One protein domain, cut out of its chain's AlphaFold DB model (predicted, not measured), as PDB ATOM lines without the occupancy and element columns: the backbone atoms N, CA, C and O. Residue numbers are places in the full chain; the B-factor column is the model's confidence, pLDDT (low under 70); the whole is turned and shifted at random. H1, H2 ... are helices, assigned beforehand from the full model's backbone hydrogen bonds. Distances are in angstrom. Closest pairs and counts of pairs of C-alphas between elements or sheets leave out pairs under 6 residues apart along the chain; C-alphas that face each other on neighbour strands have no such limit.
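Overview. This is residues 290 to 324 and 334 to 420 of the 420 residues of an uncharacterized protein of Vibrio sp. MedPE-SWchi (UniProt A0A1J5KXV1). A long, loose stack of helices has H1 in its middle, with the longest helix, H3, running back along one side of it and the pair H4 and H6 packed at steep angles on the other. H2 leads on beyond the end of H1, and residues 363 to 368 and 391 to 396 stick out. The printed part has 122 residues with six named helices, H1 to H6 in order, and no named strand, an all helix class. It is loose, with a radius of gyration of the C-alphas of 17.4 A, and spans 58 by 34 by 19 A.

Arrangement. Begin at H1, residues 290 to 309, the hub. H2, residues 311 to 323, and H1 meet only through their link. H3, residues 336 to 361, touches H1 at a shallow tilt of 24 degrees, opposite ways; their closest C-alphas, of Gln 297 and Leu 347, are 6.2 A apart. H4, residues 371 to 388, touches H1 at a steep tilt of 54 degrees, with the closest C-alphas, of Arg 291 and Tyr 378, 5.9 A apart. H5, residues 395 to 398, touches no helix. H6, residues 400 to 418, touches H1, closest at C-alphas 306 and 401, 5.5 A, and H4, closest at C-alphas 383 and 409, 6.0 A. In H1, H2, H3, H4 and H6 every O i to N i+4 pair is within hydrogen-bond range; H5 is too short for one.

Along the chain. Find C-alpha 290 at (35.991, -28.318, -35.951); from there H1 runs 28.9 A. H3 runs 37.2 A, H4 25.9 A, and H6 27.4 A to C-alpha 418 at (16.677, -18.064, -36.916).

Size, cuts and confidence. Residues 325 to 333 are not printed, and C-alphas 324 and 334 are 15.3 A apart across this cut. Of the links printed whole, none is long. pLDDT is under 70 at residues 322 to 324, 361 to 369, 390 to 401 and 420.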
ATOM      1  N   LEU A 290      37.340 -28.676 -36.394       85.25
ATOM      2  CA  LEU A 290      35.991 -28.318 -35.951       85.25
ATOM      3  C   LEU A 290      34.926 -28.600 -37.026       85.25
ATOM      4  O   LEU A 290      33.894 -29.195 -36.734       85.25
ATOM      5  N   ARG A 291      35.200 -28.250 -38.288       83.50
ATOM      6  CA  ARG A 291      34.303 -28.521 -39.421       83.50
ATOM      7  C   ARG A 291      34.140 -30.019 -39.680       83.50
ATOM      8  O   ARG A 291      33.042 -30.464 -39.997       83.50
ATOM      9  N   VAL A 292      35.210 -30.807 -39.544       88.31
ATOM     10  CA  VAL A 292      35.142 -32.276 -39.666       88.31
ATOM     11  C   VAL A 292      34.244 -32.866 -38.579       88.31
ATOM     12  O   VAL A 292      33.376 -33.682 -38.891       88.31
ATOM     13  N   LEU A 293      34.416 -32.425 -37.331       89.56
ATOM     14  CA  LEU A 293      33.616 -32.884 -36.194       89.56
ATOM     15  C   LEU A 293      32.136 -32.511 -36.347       89.56
ATOM     16  O   LEU A 293      31.285 -33.380 -36.199       89.56
ATOM     17  N   ILE A 294      31.826 -31.272 -36.738       90.00
ATOM     18  CA  ILE A 294      30.445 -30.817 -36.976       90.00
ATOM     19  C   ILE A 294      29.782 -31.608 -38.105       90.00
ATOM     20  O   ILE A 294      28.652 -32.070 -37.956       90.00
ATOM     21  N   ASN A 295      30.486 -31.824 -39.220       90.00
ATOM     22  CA  ASN A 295      29.960 -32.627 -40.324       90.00
ATOM     23  C   ASN A 295      29.658 -34.068 -39.882       90.00
ATOM     24  O   ASN A 295      28.658 -34.643 -40.314       90.00
ATOM     25  N   LYS A 296      30.521 -34.655 -39.038       90.12
ATOM     26  CA  LYS A 296      30.320 -35.994 -38.470       90.12
ATOM     27  C   LYS A 296      29.118 -36.010 -37.522       90.12
ATOM     28  O   LYS A 296      28.274 -36.887 -37.656       90.12
ATOM     29  N   GLN A 297      29.000 -35.018 -36.640       92.94
ATOM     30  CA  GLN A 297      27.876 -34.865 -35.713       92.94
ATOM     31  C   GLN A 297      26.537 -34.763 -36.460       92.94
ATOM     32  O   GLN A 297      25.604 -35.501 -36.157       92.94
ATOM     33  N   LEU A 298      26.439 -33.893 -37.472       88.88
ATOM     34  CA  LEU A 298      25.223 -33.719 -38.275       88.88
ATOM     35  C   LEU A 298      24.864 -34.972 -39.080       88.88
ATOM     36  O   LEU A 298      23.687 -35.315 -39.192       88.88
ATOM     37  N   GLY A 299      25.870 -35.672 -39.612       89.06
ATOM     38  CA  GLY A 299      25.679 -36.958 -40.281       89.06
ATOM     39  C   GLY A 299      25.092 -38.012 -39.342       89.06
ATOM     40  O   GLY A 299      24.080 -38.615 -39.680       89.06
ATOM     41  N   LEU A 300      25.665 -38.161 -38.144       89.69
ATOM     42  CA  LEU A 300      25.188 -39.101 -37.126       89.69
ATOM     43  C   LEU A 300      23.788 -38.744 -36.605       89.69
ATOM     44  O   LEU A 300      22.959 -39.633 -36.454       89.69
ATOM     45  N   LYS A 301      23.480 -37.455 -36.394       89.44
ATOM     46  CA  LYS A 301      22.126 -37.010 -36.010       89.44
ATOM     47  C   LYS A 301      21.094 -37.308 -37.096       89.44
ATOM     48  O   LYS A 301      20.004 -37.778 -36.790       89.44
ATOM     49  N   THR A 302      21.462 -37.093 -38.360       86.50
ATOM     50  CA  THR A 302      20.609 -37.445 -39.503       86.50
ATOM     51  C   THR A 302      20.380 -38.957 -39.555       86.50
ATOM     52  O   THR A 302      19.246 -39.401 -39.687       86.50
ATOM     53  N   GLU A 303      21.442 -39.756 -39.417       86.81
ATOM     54  CA  GLU A 303      21.353 -41.219 -39.398       86.81
ATOM     55  C   GLU A 303      20.461 -41.698 -38.247       86.81
ATOM     56  O   GLU A 303      19.564 -42.508 -38.458       86.81
ATOM     57  N   ARG A 304      20.625 -41.127 -37.049       88.38
ATOM     58  CA  ARG A 304      19.792 -41.420 -35.878       88.38
ATOM     59  C   ARG A 304      18.317 -41.081 -36.101       88.38
ATOM     60  O   ARG A 304      17.450 -41.861 -35.698       88.38
ATOM     61  N   TYR A 305      18.036 -39.944 -36.736       85.88
ATOM     62  CA  TYR A 305      16.681 -39.509 -37.074       85.88
ATOM     63  C   TYR A 305      16.034 -40.447 -38.101       85.88
ATOM     64  O   TYR A 305      14.964 -40.994 -37.845       85.88
ATOM     65  N   CYS A 306      16.720 -40.726 -39.212       82.94
ATOM     66  CA  CYS A 306      16.183 -41.579 -40.273       82.94
ATOM     67  C   CYS A 306      16.035 -43.047 -39.805       82.94
ATOM     68  O   CYS A 306      15.041 -43.690 -40.128       82.94
ATOM     69  N   LEU A 307      16.922 -43.547 -38.929       83.31
ATOM     70  CA  LEU A 307      16.740 -44.840 -38.250       83.31
ATOM     71  C   LEU A 307      15.472 -44.894 -37.391       83.31
ATOM     72  O   LEU A 307      14.864 -45.951 -37.271       83.31
ATOM     73  N   THR A 308      15.082 -43.786 -36.761       83.12
ATOM     74  CA  THR A 308      13.877 -43.740 -35.917       83.12
ATOM     75  C   THR A 308      12.611 -43.892 -36.758       83.12
ATOM     76  O   THR A 308      11.668 -44.545 -36.324       83.12
ATOM     77  N   ILE A 309      12.626 -43.361 -37.979       82.06
ATOM     78  CA  ILE A 309      11.500 -43.414 -38.915       82.06
ATOM     79  C   ILE A 309      11.407 -44.777 -39.617       82.06
ATOM     80  O   ILE A 309      10.306 -45.276 -39.828       82.06
ATOM     81  N   ASP A 310      12.539 -45.433 -39.886       79.38
ATOM     82  CA  ASP A 310      12.592 -46.764 -40.518       79.38
ATOM     83  C   ASP A 310      12.628 -47.936 -39.517       79.38
ATOM     84  O   ASP A 310      13.007 -49.057 -39.874       79.38
ATOM     85  N   LYS A 311      12.280 -47.706 -38.243       81.56
ATOM     86  CA  LYS A 311      12.447 -48.696 -37.164       81.56
ATOM     87  C   LYS A 311      11.845 -50.062 -37.513       81.56
ATOM     88  O   LYS A 311      12.523 -51.078 -37.363       81.56
ATOM     89  N   GLU A 312      10.600 -50.081 -37.981       79.00
ATOM     90  CA  GLU A 312       9.849 -51.307 -38.289       79.00
ATOM     91  C   GLU A 312      10.503 -52.098 -39.428       79.00
ATOM     92  O   GLU A 312      10.845 -53.266 -39.254       79.00
ATOM     93  N   HIS A 313      10.830 -51.425 -40.534       78.19
ATOM     94  CA  HIS A 313      11.493 -52.038 -41.687       78.19
ATOM     95  C   HIS A 313      12.871 -52.630 -41.332       78.19
ATOM     96  O   HIS A 313      13.260 -53.686 -41.829       78.19
ATOM     97  N   ILE A 314      13.630 -51.983 -40.442       77.06
ATOM     98  CA  ILE A 314      14.945 -52.482 -40.002       77.06
ATOM     99  C   ILE A 314      14.811 -53.733 -39.129       77.06
ATOM    100  O   ILE A 314      15.653 -54.632 -39.220       77.06
ATOM    101  N   ILE A 315      13.784 -53.788 -38.279       80.31
ATOM    102  CA  ILE A 315      13.487 -54.954 -37.441       80.31
ATOM    103  C   ILE A 315      13.056 -56.131 -38.328       80.31
ATOM    104  O   ILE A 315      13.591 -57.231 -38.181       80.31
ATOM    105  N   GLU A 316      12.183 -55.892 -39.306       79.38
ATOM    106  CA  GLU A 316      11.757 -56.892 -40.293       79.38
ATOM    107  C   GLU A 316      12.929 -57.420 -41.134       79.38
ATOM    108  O   GLU A 316      13.094 -58.631 -41.299       79.38
ATOM    109  N   GLU A 317      13.808 -56.537 -41.618       77.94
ATOM    110  CA  GLU A 317      14.977 -56.929 -42.408       77.94
ATOM    111  C   GLU A 317      15.981 -57.754 -41.584       77.94
ATOM    112  O   GLU A 317      16.588 -58.698 -42.100       77.94
ATOM    113  N   PHE A 318      16.162 -57.411 -40.305       77.88
ATOM    114  CA  PHE A 318      16.997 -58.167 -39.375       77.88
ATOM    115  C   PHE A 318      16.436 -59.574 -39.134       77.88
ATOM    116  O   PHE A 318      17.191 -60.547 -39.224       77.88
ATOM    117  N   ASN A 319      15.124 -59.689 -38.906       78.69
ATOM    118  CA  ASN A 319      14.445 -60.971 -38.715       78.69
ATOM    119  C   ASN A 319      14.559 -61.847 -39.973       78.69
ATOM    120  O   ASN A 319      15.082 -62.959 -39.897       78.69
ATOM    121  N   ARG A 320      14.258 -61.292 -41.157       74.88
ATOM    122  CA  ARG A 320      14.402 -61.982 -42.454       74.88
ATOM    123  C   ARG A 320      15.836 -62.456 -42.721       74.88
ATOM    124  O   ARG A 320      16.068 -63.540 -43.254       74.88
ATOM    125  N   LYS A 321      16.836 -61.633 -42.381       70.25
ATOM    126  CA  LYS A 321      18.257 -61.975 -42.569       70.25
ATOM    127  C   LYS A 321      18.749 -63.040 -41.594       70.25
ATOM    128  O   LYS A 321      19.686 -63.749 -41.951       70.25
ATOM    129  N   ASN A 322      18.172 -63.148 -40.401       68.81
ATOM    130  CA  ASN A 322      18.536 -64.183 -39.433       68.81
ATOM    131  C   ASN A 322      17.837 -65.518 -39.709       68.81
ATOM    132  O   ASN A 322      18.466 -66.558 -39.526       68.81
ATOM    133  N   GLU A 323      16.607 -65.507 -40.226       65.31
ATOM    134  CA  GLU A 323      15.919 -66.724 -40.683       65.31
ATOM    135  C   GLU A 323      16.676 -67.403 -41.836       65.31
ATOM    136  O   GLU A 323      16.921 -68.609 -41.798       65.31
ATOM    137  N   ASN A 324      17.180 -66.615 -42.794       60.91
ATOM    138  CA  ASN A 324      17.927 -67.114 -43.955       60.91
ATOM    139  C   ASN A 324      19.406 -67.469 -43.679       60.91
ATOM    140  O   ASN A 324      20.115 -67.894 -44.590       60.91
ATOM    141  N   LEU A 334      23.728 -56.263 -36.900       78.25
ATOM    142  CA  LEU A 334      23.414 -55.543 -35.661       78.25
ATOM    143  C   LEU A 334      21.898 -55.368 -35.531       78.25
ATOM    144  O   LEU A 334      21.246 -55.019 -36.521       78.25
ATOM    145  N   THR A 335      21.363 -55.556 -34.322       82.44
ATOM    146  CA  THR A 335      19.963 -55.221 -34.014       82.44
ATOM    147  C   THR A 335      19.733 -53.712 -34.094       82.44
ATOM    148  O   THR A 335      20.682 -52.921 -34.055       82.44
ATOM    149  N   TYR A 336      18.465 -53.296 -34.180       84.19
ATOM    150  CA  TYR A 336      18.084 -51.883 -34.121       84.19
ATOM    151  C   TYR A 336      18.703 -51.179 -32.899       84.19
ATOM    152  O   TYR A 336      19.418 -50.189 -33.057       84.19
ATOM    153  N   ASP A 337      18.544 -51.759 -31.707       84.25
ATOM    154  CA  ASP A 337      19.074 -51.188 -30.463       84.25
ATOM    155  C   ASP A 337      20.604 -51.101 -30.457       84.25
ATOM    156  O   ASP A 337      21.176 -50.143 -29.941       84.25
ATOM    157  N   GLN A 338      21.294 -52.070 -31.065       85.81
ATOM    158  CA  GLN A 338      22.751 -52.026 -31.201       85.81
ATOM    159  C   GLN A 338      23.208 -50.933 -32.172       85.81
ATOM    160  O   GLN A 338      24.220 -50.279 -31.914       85.81
ATOM    161  N   LYS A 339      22.482 -50.711 -33.278       84.75
ATOM    162  CA  LYS A 339      22.760 -49.601 -34.205       84.75
ATOM    163  C   LYS A 339      22.555 -48.254 -33.514       84.75
ATOM    164  O   LYS A 339      23.430 -47.399 -33.609       84.75
ATOM    165  N   VAL A 340      21.455 -48.107 -32.773       88.31
ATOM    166  CA  VAL A 340      21.140 -46.914 -31.977       88.31
ATOM    167  C   VAL A 340      22.237 -46.629 -30.954       88.31
ATOM    168  O   VAL A 340      22.856 -45.572 -31.019       88.31
ATOM    169  N   ARG A 341      22.567 -47.597 -30.088       88.88
ATOM    170  CA  ARG A 341      23.606 -47.428 -29.057       88.88
ATOM    171  C   ARG A 341      24.958 -47.046 -29.646       88.88
ATOM    172  O   ARG A 341      25.664 -46.225 -29.075       88.88
ATOM    173  N   LYS A 342      25.321 -47.629 -30.791       89.25
ATOM    174  CA  LYS A 342      26.581 -47.316 -31.469       89.25
ATOM    175  C   LYS A 342      26.609 -45.875 -31.982       89.25
ATOM    176  O   LYS A 342      27.643 -45.224 -31.875       89.25
ATOM    177  N   ILE A 343      25.509 -45.392 -32.554       89.62
ATOM    178  CA  ILE A 343      25.416 -44.008 -33.037       89.62
ATOM    179  C   ILE A 343      25.418 -43.033 -31.861       89.62
ATOM    180  O   ILE A 343      26.142 -42.045 -31.920       89.62
ATOM    181  N   ASP A 344      24.688 -43.341 -30.788       90.50
ATOM    182  CA  ASP A 344      24.635 -42.507 -29.585       90.50
ATOM    183  C   ASP A 344      26.030 -42.403 -28.929       90.50
ATOM    184  O   ASP A 344      26.511 -41.301 -28.684       90.50
ATOM    185  N   GLN A 345      26.766 -43.516 -28.800       91.75
ATOM    186  CA  GLN A 345      28.168 -43.502 -28.343       91.75
ATOM    187  C   GLN A 345      29.075 -42.641 -29.237       91.75
ATOM    188  O   GLN A 345      29.899 -41.870 -28.750       91.75
ATOM    189  N   GLN A 346      28.924 -42.748 -30.560       90.69
ATOM    190  CA  GLN A 346      29.708 -41.939 -31.496       90.69
ATOM    191  C   GLN A 346      29.345 -40.451 -31.441       90.69
ATOM    192  O   GLN A 346      30.207 -39.613 -31.711       90.69
ATOM    193  N   LEU A 347      28.092 -40.114 -31.125       91.06
ATOM    194  CA  LEU A 347      27.661 -38.740 -30.893       91.06
ATOM    195  C   LEU A 347      28.299 -38.183 -29.619       91.06
ATOM    196  O   LEU A 347      28.883 -37.104 -29.686       91.06
ATOM    197  N   ASP A 348      28.293 -38.941 -28.522       91.56
ATOM    198  CA  ASP A 348      28.920 -38.540 -27.257       91.56
ATOM    199  C   ASP A 348      30.425 -38.277 -27.417       91.56
ATOM    200  O   ASP A 348      30.945 -37.255 -26.956       91.56
ATOM    201  N   GLU A 349      31.134 -39.154 -28.137       92.31
ATOM    202  CA  GLU A 349      32.554 -38.973 -28.464       92.31
ATOM    203  C   GLU A 349      32.800 -37.687 -29.265       92.31
ATOM    204  O   GLU A 349      33.731 -36.925 -28.986       92.31
ATOM    205  N   VAL A 350      31.974 -37.429 -30.284       90.62
ATOM    206  CA  VAL A 350      32.105 -36.232 -31.124       90.62
ATOM    207  C   VAL A 350      31.781 -34.969 -30.327       90.62
ATOM    208  O   VAL A 350      32.499 -33.977 -30.460       90.62
ATOM    209  N   ASP A 351      30.774 -35.006 -29.459       89.31
ATOM    210  CA  ASP A 351      30.390 -33.886 -28.600       89.31
ATOM    211  C   ASP A 351      31.479 -33.562 -27.571       89.31
ATOM    212  O   ASP A 351      31.791 -32.386 -27.351       89.31
ATOM    213  N   ALA A 352      32.124 -34.579 -26.994       89.25
ATOM    214  CA  ALA A 352      33.286 -34.401 -26.127       89.25
ATOM    215  C   ALA A 352      34.453 -33.727 -26.872       89.25
ATOM    216  O   ALA A 352      35.052 -32.773 -26.366       89.25
ATOM    217  N   LEU A 353      34.734 -34.150 -28.109       89.62
ATOM    218  CA  LEU A 353      35.780 -33.552 -28.946       89.62
ATOM    219  C   LEU A 353      35.453 -32.107 -29.356       89.62
ATOM    220  O   LEU A 353      36.346 -31.260 -29.362       89.62
ATOM    221  N   ILE A 354      34.190 -31.786 -29.657       88.75
ATOM    222  CA  ILE A 354      33.757 -30.407 -29.947       88.75
ATOM    223  C   ILE A 354      33.904 -29.526 -28.697       88.75
ATOM    224  O   ILE A 354      34.411 -28.405 -28.798       88.75
ATOM    225  N   LYS A 355      33.536 -30.026 -27.508       86.44
ATOM    226  CA  LYS A 355      33.758 -29.320 -26.232       86.44
ATOM    227  C   LYS A 355      35.248 -29.060 -25.980       86.44
ATOM    228  O   LYS A 355      35.608 -27.943 -25.617       86.44
ATOM    229  N   GLN A 356      36.119 -30.032 -26.254       86.25
ATOM    230  CA  GLN A 356      37.575 -29.864 -26.150       86.25
ATOM    231  C   GLN A 356      38.128 -28.841 -27.161       86.25
ATOM    232  O   GLN A 356      39.072 -28.107 -26.867       86.25
ATOM    233  N   GLN A 357      37.550 -28.758 -28.361       83.94
ATOM    234  CA  GLN A 357      37.903 -27.713 -29.327       83.94
ATOM    235  C   GLN A 357      37.453 -26.330 -28.847       83.94
ATOM    236  O   GLN A 357      38.204 -25.374 -29.000       83.94
ATOM    237  N   LYS A 358      36.286 -26.216 -28.198       83.00
ATOM    238  CA  LYS A 358      35.808 -24.956 -27.603       83.00
ATOM    239  C   LYS A 358      36.774 -24.414 -26.550       83.00
ATOM    240  O   LYS A 358      37.075 -23.223 -26.563       83.00
ATOM    241  N   THR A 359      37.283 -25.274 -25.664       77.44
ATOM    242  CA  THR A 359      38.250 -24.862 -24.630       77.44
ATOM    243  C   THR A 359      39.574 -24.397 -25.237       77.44
ATOM    244  O   THR A 359      40.138 -23.419 -24.765       77.44
ATOM    245  N   ARG A 360      40.036 -25.035 -26.324       72.56
ATOM    246  CA  ARG A 360      41.248 -24.628 -27.066       72.56
ATOM    247  C   ARG A 360      41.050 -23.361 -27.902       72.56
ATOM    248  O   ARG A 360      41.979 -22.586 -28.083       72.56
ATOM    249  N   PHE A 361      39.839 -23.129 -28.398       68.19
ATOM    250  CA  PHE A 361      39.503 -21.928 -29.161       68.19
ATOM    251  C   PHE A 361      39.519 -20.665 -28.288       68.19
ATOM    252  O   PHE A 361      39.866 -19.590 -28.762       68.19
ATOM    253  N   SER A 362      39.199 -20.797 -26.995       59.44
ATOM    254  CA  SER A 362      39.274 -19.693 -26.030       59.44
ATOM    255  C   SER A 362      40.703 -19.205 -25.758       59.44
ATOM    256  O   SER A 362      40.863 -18.108 -25.233       59.44
ATOM    257  N   THR A 363      41.726 -20.000 -26.087       54.94
ATOM    258  CA  THR A 363      43.145 -19.675 -25.857       54.94
ATOM    259  C   THR A 363      43.868 -19.161 -27.106       54.94
ATOM    260  O   THR A 363      45.010 -18.733 -27.000       54.94
ATOM    261  N   ASP A 364      43.225 -19.190 -28.279       53.03
ATOM    262  CA  ASP A 364      43.875 -18.992 -29.584       53.03
ATOM    263  C   ASP A 364      43.042 -18.040 -30.476       53.03
ATOM    264  O   ASP A 364      42.502 -18.396 -31.526       53.03
ATOM    265  N   THR A 365      42.857 -16.791 -30.040       49.84
ATOM    266  CA  THR A 365      42.070 -15.783 -30.774       49.84
ATOM    267  C   THR A 365      42.840 -15.208 -31.967       49.84
ATOM    268  O   THR A 365      43.463 -14.154 -31.874       49.84
ATOM    269  N   LYS A 366      42.766 -15.885 -33.121       52.59
ATOM    270  CA  LYS A 366      43.179 -15.342 -34.438       52.59
ATOM    271  C   LYS A 366      42.041 -15.193 -35.453       52.59
ATOM    272  O   LYS A 366      42.235 -14.576 -36.496       52.59
ATOM    273  N   SER A 367      40.850 -15.719 -35.175       55.06
ATOM    274  CA  SER A 367      39.674 -15.569 -36.040       55.06
ATOM    275  C   SER A 367      38.631 -14.701 -35.344       55.06
ATOM    276  O   SER A 367      38.104 -15.118 -34.320       55.06
ATOM    277  N   GLY A 368      38.307 -13.528 -35.891       58.41
ATOM    278  CA  GLY A 368      37.351 -12.562 -35.320       58.41
ATOM    279  C   GLY A 368      35.882 -13.018 -35.207       58.41
ATOM    280  O   GLY A 368      35.006 -12.176 -35.075       58.41
ATOM    281  N   LEU A 369      35.600 -14.326 -35.266       65.62
ATOM    282  CA  LEU A 369      34.286 -14.930 -35.028       65.62
ATOM    283  C   LEU A 369      34.321 -15.735 -33.728       65.62
ATOM    284  O   LEU A 369      35.266 -16.485 -33.479       65.62
ATOM    285  N   SER A 370      33.256 -15.645 -32.932       78.88
ATOM    286  CA  SER A 370      33.096 -16.502 -31.754       78.88
ATOM    287  C   SER A 370      32.979 -17.980 -32.155       78.88
ATOM    288  O   SER A 370      32.470 -18.319 -33.226       78.88
ATOM    289  N   PHE A 371      33.377 -18.890 -31.260       81.44
ATOM    290  CA  PHE A 371      33.244 -20.339 -31.474       81.44
ATOM    291  C   PHE A 371      31.808 -20.754 -31.849       81.44
ATOM    292  O   PHE A 371      31.596 -21.638 -32.683       81.44
ATOM    293  N   LYS A 372      30.806 -20.084 -31.256       82.19
ATOM    294  CA  LYS A 372      29.382 -20.304 -31.549       82.19
ATOM    295  C   LYS A 372      29.047 -19.918 -32.994       82.19
ATOM    296  O   LYS A 372      28.405 -20.700 -33.686       82.19
ATOM    297  N   GLN A 373      29.537 -18.771 -33.468       82.56
ATOM    298  CA  GLN A 373      29.324 -18.310 -34.844       82.56
ATOM    299  C   GLN A 373      29.989 -19.232 -35.875       82.56
ATOM    300  O   GLN A 373      29.337 -19.610 -36.843       82.56
ATOM    301  N   GLN A 374      31.230 -19.680 -35.644       83.06
ATOM    302  CA  GLN A 374      31.891 -20.637 -36.550       83.06
ATOM    303  C   GLN A 374      31.179 -21.989 -36.604       83.06
ATOM    304  O   GLN A 374      31.076 -22.608 -37.663       83.06
ATOM    305  N   THR A 375      30.666 -22.448 -35.460       85.00
ATOM    306  CA  THR A 375      29.893 -23.690 -35.391       85.00
ATOM    307  C   THR A 375      28.625 -23.581 -36.238       85.00
ATOM    308  O   THR A 375      28.388 -24.440 -37.087       85.00
ATOM    309  N   LEU A 376      27.860 -22.495 -36.073       85.81
ATOM    310  CA  LEU A 376      26.648 -22.228 -36.856       85.81
ATOM    311  C   LEU A 376      26.949 -22.067 -38.351       85.81
ATOM    312  O   LEU A 376      26.208 -22.571 -39.192       85.81
ATOM    313  N   GLU A 377      28.054 -21.410 -38.706       85.44
ATOM    314  CA  GLU A 377      28.480 -21.256 -40.097       85.44
ATOM    315  C   GLU A 377      28.779 -22.612 -40.752       85.44
ATOM    316  O   GLU A 377      28.289 -22.899 -41.847       85.44
ATOM    317  N   TYR A 378      29.523 -23.489 -40.074       88.50
ATOM    318  CA  TYR A 378      29.815 -24.823 -40.598       88.50
ATOM    319  C   TYR A 378      28.572 -25.707 -40.699       88.50
ATOM    320  O   TYR A 378      28.436 -26.422 -41.696       88.50
ATOM    321  N   GLN A 379      27.657 -25.635 -39.726       87.81
ATOM    322  CA  GLN A 379      26.387 -26.360 -39.792       87.81
ATOM    323  C   GLN A 379      25.531 -25.881 -40.972       87.81
ATOM    324  O   GLN A 379      25.063 -26.701 -41.765       87.81
ATOM    325  N   PHE A 380      25.414 -24.561 -41.150       88.56
ATOM    326  CA  PHE A 380      24.697 -23.944 -42.265       88.56
ATOM    327  C   PHE A 380      25.249 -24.403 -43.621       88.56
ATOM    328  O   PHE A 380      24.503 -24.908 -44.459       88.56
ATOM    329  N   ILE A 381      26.571 -24.302 -43.823       85.81
ATOM    330  CA  ILE A 381      27.224 -24.700 -45.079       85.81
ATOM    331  C   ILE A 381      26.993 -26.187 -45.370       85.81
ATOM    332  O   ILE A 381      26.834 -26.576 -46.529       85.81
ATOM    333  N   TRP A 382      27.027 -27.048 -44.351       89.69
ATOM    334  CA  TRP A 382      26.805 -28.480 -44.546       89.69
ATOM    335  C   TRP A 382      25.379 -28.770 -45.024       89.69
ATOM    336  O   TRP A 382      25.214 -29.462 -46.031       89.69
ATOM    337  N   LEU A 383      24.374 -28.201 -44.353       85.88
ATOM    338  CA  LEU A 383      22.957 -28.394 -44.673       85.88
ATOM    339  C   LEU A 383      22.598 -27.832 -46.051       85.88
ATOM    340  O   LEU A 383      21.991 -28.526 -46.865       85.88
ATOM    341  N   GLU A 384      23.064 -26.623 -46.366       86.19
ATOM    342  CA  GLU A 384      22.837 -25.994 -47.667       86.19
ATOM    343  C   GLU A 384      23.424 -26.843 -48.810       86.19
ATOM    344  O   GLU A 384      22.784 -27.059 -49.840       86.19
ATOM    345  N   ASN A 385      24.625 -27.402 -48.619       84.38
ATOM    346  CA  ASN A 385      25.234 -28.304 -49.599       84.38
ATOM    347  C   ASN A 385      24.495 -29.640 -49.732       84.38
ATOM    348  O   ASN A 385      24.532 -30.237 -50.809       84.38
ATOM    349  N   LYS A 386      23.877 -30.145 -48.659       84.38
ATOM    350  CA  LYS A 386      23.092 -31.385 -48.699       84.38
ATOM    351  C   LYS A 386      21.792 -31.201 -49.466       84.38
ATOM    352  O   LYS A 386      21.487 -32.051 -50.295       84.38
ATOM    353  N   LEU A 387      21.105 -30.078 -49.264       81.62
ATOM    354  CA  LEU A 387      19.885 -29.734 -49.996       81.62
ATOM    355  C   LEU A 387      20.169 -29.428 -51.478       81.62
ATOM    356  O   LEU A 387      19.474 -29.940 -52.347       81.62
ATOM    357  N   LYS A 388      21.244 -28.688 -51.797       79.25
ATOM    358  CA  LYS A 388      21.607 -28.336 -53.190       79.25
ATOM    359  C   LYS A 388      22.049 -29.512 -54.065       79.25
ATOM    360  O   LYS A 388      22.048 -29.390 -55.284       79.25
ATOM    361  N   ARG A 389      22.522 -30.614 -53.474       72.75
ATOM    362  CA  ARG A 389      23.093 -31.760 -54.212       72.75
ATOM    363  C   ARG A 389      22.095 -32.874 -54.505       72.75
ATOM    364  O   ARG A 389      22.511 -33.915 -55.006       72.75
ATOM    365  N   GLN A 390      20.823 -32.684 -54.182       64.12
ATOM    366  CA  GLN A 390      19.806 -33.685 -54.465       64.12
ATOM    367  C   GLN A 390      19.425 -33.644 -55.950       64.12
ATOM    368  O   GLN A 390      19.135 -32.563 -56.467       64.12
ATOM    369  N   PRO A 391      19.462 -34.786 -56.658       52.88
ATOM    370  CA  PRO A 391      18.936 -34.865 -58.011       52.88
ATOM    371  C   PRO A 391      17.417 -34.675 -57.961       52.88
ATOM    372  O   PRO A 391      16.727 -35.373 -57.220       52.88
ATOM    373  N   LEU A 392      16.906 -33.727 -58.751       50.09
ATOM    374  CA  LEU A 392      15.469 -33.449 -58.849       50.09
ATOM    375  C   LEU A 392      14.661 -34.640 -59.406       50.09
ATOM    376  O   LEU A 392      13.479 -34.727 -59.110       50.09
ATOM    377  N   ASP A 393      15.301 -35.597 -60.094       46.44
ATOM    378  CA  ASP A 393      14.617 -36.664 -60.842       46.44
ATOM    379  C   ASP A 393      15.282 -38.049 -60.689       46.44
ATOM    380  O   ASP A 393      15.750 -38.636 -61.663       46.44
ATOM    381  N   SER A 394      15.369 -38.612 -59.481       46.09
ATOM    382  CA  SER A 394      15.771 -40.023 -59.342       46.09
ATOM    383  C   SER A 394      14.765 -40.809 -58.516       46.09
ATOM    384  O   SER A 394      14.341 -40.348 -57.464       46.09
ATOM    385  N   GLU A 395      14.416 -42.017 -58.955       48.22
ATOM    386  CA  GLU A 395      13.506 -42.947 -58.265       48.22
ATOM    387  C   GLU A 395      13.953 -43.290 -56.822       48.22
ATOM    388  O   GLU A 395      13.155 -43.756 -56.012       48.22
ATOM    389  N   GLN A 396      15.202 -42.978 -56.440       46.84
ATOM    390  CA  GLN A 396      15.679 -43.028 -55.048       46.84
ATOM    391  C   GLN A 396      15.052 -41.959 -54.134       46.84
ATOM    392  O   GLN A 396      15.059 -42.127 -52.915       46.84
ATOM    393  N   SER A 397      14.454 -40.905 -54.696       48.19
ATOM    394  CA  SER A 397      13.724 -39.848 -53.981       48.19
ATOM    395  C   SER A 397      12.354 -40.304 -53.442       48.19
ATOM    396  O   SER A 397      11.617 -39.497 -52.882       48.19
ATOM    397  N   GLN A 398      11.995 -41.587 -53.587       53.53
ATOM    398  CA  GLN A 398      10.721 -42.143 -53.115       53.53
ATOM    399  C   GLN A 398      10.825 -42.980 -51.825       53.53
ATOM    400  O   GLN A 398       9.798 -43.442 -51.326       53.53
ATOM    401  N   SER A 399      12.013 -43.177 -51.230       66.88
ATOM    402  CA  SER A 399      12.085 -43.880 -49.939       66.88
ATOM    403  C   SER A 399      11.601 -42.984 -48.789       66.88
ATOM    404  O   SER A 399      11.966 -41.808 -48.696       66.88
ATOM    405  N   LYS A 400      10.803 -43.546 -47.864       69.00
ATOM    406  CA  LYS A 400      10.351 -42.849 -46.637       69.00
ATOM    407  C   LYS A 400      11.527 -42.229 -45.868       69.00
ATOM    408  O   LYS A 400      11.423 -41.120 -45.352       69.00
ATOM    409  N   SER A 401      12.666 -42.910 -45.884       69.44
ATOM    410  CA  SER A 401      13.915 -42.503 -45.248       69.44
ATOM    411  C   SER A 401      14.604 -41.311 -45.909       69.44
ATOM    412  O   SER A 401      15.103 -40.427 -45.212       69.44
ATOM    413  N   ALA A 402      14.595 -41.228 -47.241       71.69
ATOM    414  CA  ALA A 402      15.154 -40.096 -47.971       71.69
ATOM    415  C   ALA A 402      14.329 -38.828 -47.710       71.69
ATOM    416  O   ALA A 402      14.896 -37.783 -47.390       71.69
ATOM    417  N   ASN A 403      12.998 -38.947 -47.736       76.25
ATOM    418  CA  ASN A 403      12.081 -37.845 -47.429       76.25
ATOM    419  C   ASN A 403      12.203 -37.373 -45.974       76.25
ATOM    420  O   ASN A 403      12.253 -36.170 -45.714       76.25
ATOM    421  N   ALA A 404      12.349 -38.306 -45.034       77.44
ATOM    422  CA  ALA A 404      12.635 -38.004 -43.639       77.44
ATOM    423  C   ALA A 404      13.943 -37.216 -43.460       77.44
ATOM    424  O   ALA A 404      13.969 -36.201 -42.762       77.44
ATOM    425  N   CYS A 405      15.027 -37.649 -44.112       80.69
ATOM    426  CA  CYS A 405      16.306 -36.950 -44.032       80.69
ATOM    427  C   CYS A 405      16.224 -35.535 -44.650       80.69
ATOM    428  O   CYS A 405      16.832 -34.606 -44.121       80.69
ATOM    429  N   LEU A 406      15.440 -35.340 -45.720       80.94
ATOM    430  CA  LEU A 406      15.202 -34.022 -46.327       80.94
ATOM    431  C   LEU A 406      14.426 -33.081 -45.409       80.94
ATOM    432  O   LEU A 406      14.841 -31.933 -45.235       80.94
ATOM    433  N   GLN A 407      13.338 -33.561 -44.798       82.56
ATOM    434  CA  GLN A 407      12.596 -32.792 -43.798       82.56
ATOM    435  C   GLN A 407      13.513 -32.383 -42.649       82.56
ATOM    436  O   GLN A 407      13.591 -31.202 -42.328       82.56
ATOM    437  N   TYR A 408      14.281 -33.330 -42.105       84.94
ATOM    438  CA  TYR A 408      15.222 -33.053 -41.026       84.94
ATOM    439  C   TYR A 408      16.249 -31.979 -41.406       84.94
ATOM    440  O   TYR A 408      16.487 -31.053 -40.630       84.94
ATOM    441  N   TRP A 409      16.844 -32.055 -42.604       87.44
ATOM    442  CA  TRP A 409      17.803 -31.044 -43.060       87.44
ATOM    443  C   TRP A 409      17.166 -29.676 -43.294       87.44
ATOM    444  O   TRP A 409      17.790 -28.670 -42.967       87.44
ATOM    445  N   SER A 410      15.952 -29.635 -43.848       85.06
ATOM    446  CA  SER A 410      15.217 -28.391 -44.088       85.06
ATOM    447  C   SER A 410      14.870 -27.695 -42.772       85.06
ATOM    448  O   SER A 410      15.245 -26.542 -42.568       85.06
ATOM    449  N   THR A 411      14.267 -28.423 -41.826       85.62
ATOM    450  CA  THR A 411      13.923 -27.903 -40.495       85.62
ATOM    451  C   THR A 411      15.168 -27.448 -39.735       85.62
ATOM    452  O   THR A 411      15.207 -26.323 -39.244       85.62
ATOM    453  N   SER A 412      16.235 -28.258 -39.735       84.56
ATOM    454  CA  SER A 412      17.506 -27.891 -39.091       84.56
ATOM    455  C   SER A 412      18.138 -26.635 -39.707       84.56
ATOM    456  O   SER A 412      18.823 -25.880 -39.019       84.56
ATOM    457  N   LEU A 413      17.959 -26.406 -41.014       86.44
ATOM    458  CA  LEU A 413      18.495 -25.224 -41.688       86.44
ATOM    459  C   LEU A 413      17.712 -23.964 -41.308       86.44
ATOM    460  O   LEU A 413      18.335 -22.928 -41.084       86.44
ATOM    461  N   GLU A 414      16.384 -24.050 -41.218       84.62
ATOM    462  CA  GLU A 414      15.538 -22.937 -40.769       84.62
ATOM    463  C   GLU A 414      15.801 -22.573 -39.300       84.62
ATOM    464  O   GLU A 414      15.944 -21.395 -38.975       84.62
ATOM    465  N   GLU A 415      16.002 -23.565 -38.429       83.56
ATOM    466  CA  GLU A 415      16.431 -23.340 -37.040       83.56
ATOM    467  C   GLU A 415      17.791 -22.631 -36.951       83.56
ATOM    468  O   GLU A 415      18.003 -21.766 -36.108       83.56
ATOM    469  N   ILE A 416      18.738 -22.953 -37.835       82.50
ATOM    470  CA  ILE A 416      20.042 -22.273 -37.850       82.50
ATOM    471  C   ILE A 416      19.931 -20.857 -38.420       82.50
ATOM    472  O   ILE A 416      20.671 -19.975 -37.984       82.50
ATOM    473  N   LYS A 417      19.033 -20.620 -39.385       81.69
ATOM    474  CA  LYS A 417      18.769 -19.277 -39.921       81.69
ATOM    475  C   LYS A 417      18.149 -18.355 -38.873       81.69
ATOM    476  O   LYS A 417      18.496 -17.185 -38.874       81.69
ATOM    477  N   SER A 418      17.289 -18.864 -37.989       77.88
ATOM    478  CA  SER A 418      16.677 -18.064 -36.916       77.88
ATOM    479  C   SER A 418      17.627 -17.752 -35.751       77.88
ATOM    480  O   SER A 418      17.358 -16.851 -34.961       77.88
ATOM    481  N   LEU A 419      18.742 -18.485 -35.642       74.44
ATOM    482  CA  LEU A 419      19.783 -18.304 -34.620       74.44
ATOM    483  C   LEU A 419      20.986 -17.463 -35.089       74.44
ATOM    484  O   LEU A 419      21.886 -17.203 -34.282       74.44
ATOM    485  N   LYS A 420      21.037 -17.112 -36.379       60.84
ATOM    486  CA  LYS A 420      22.002 -16.177 -36.970       60.84
ATOM    487  C   LYS A 420      21.450 -14.764 -36.914       60.84
ATOM    488  O   LYS A 420      22.281 -13.864 -36.662       60.84
TER     489      LYS A 420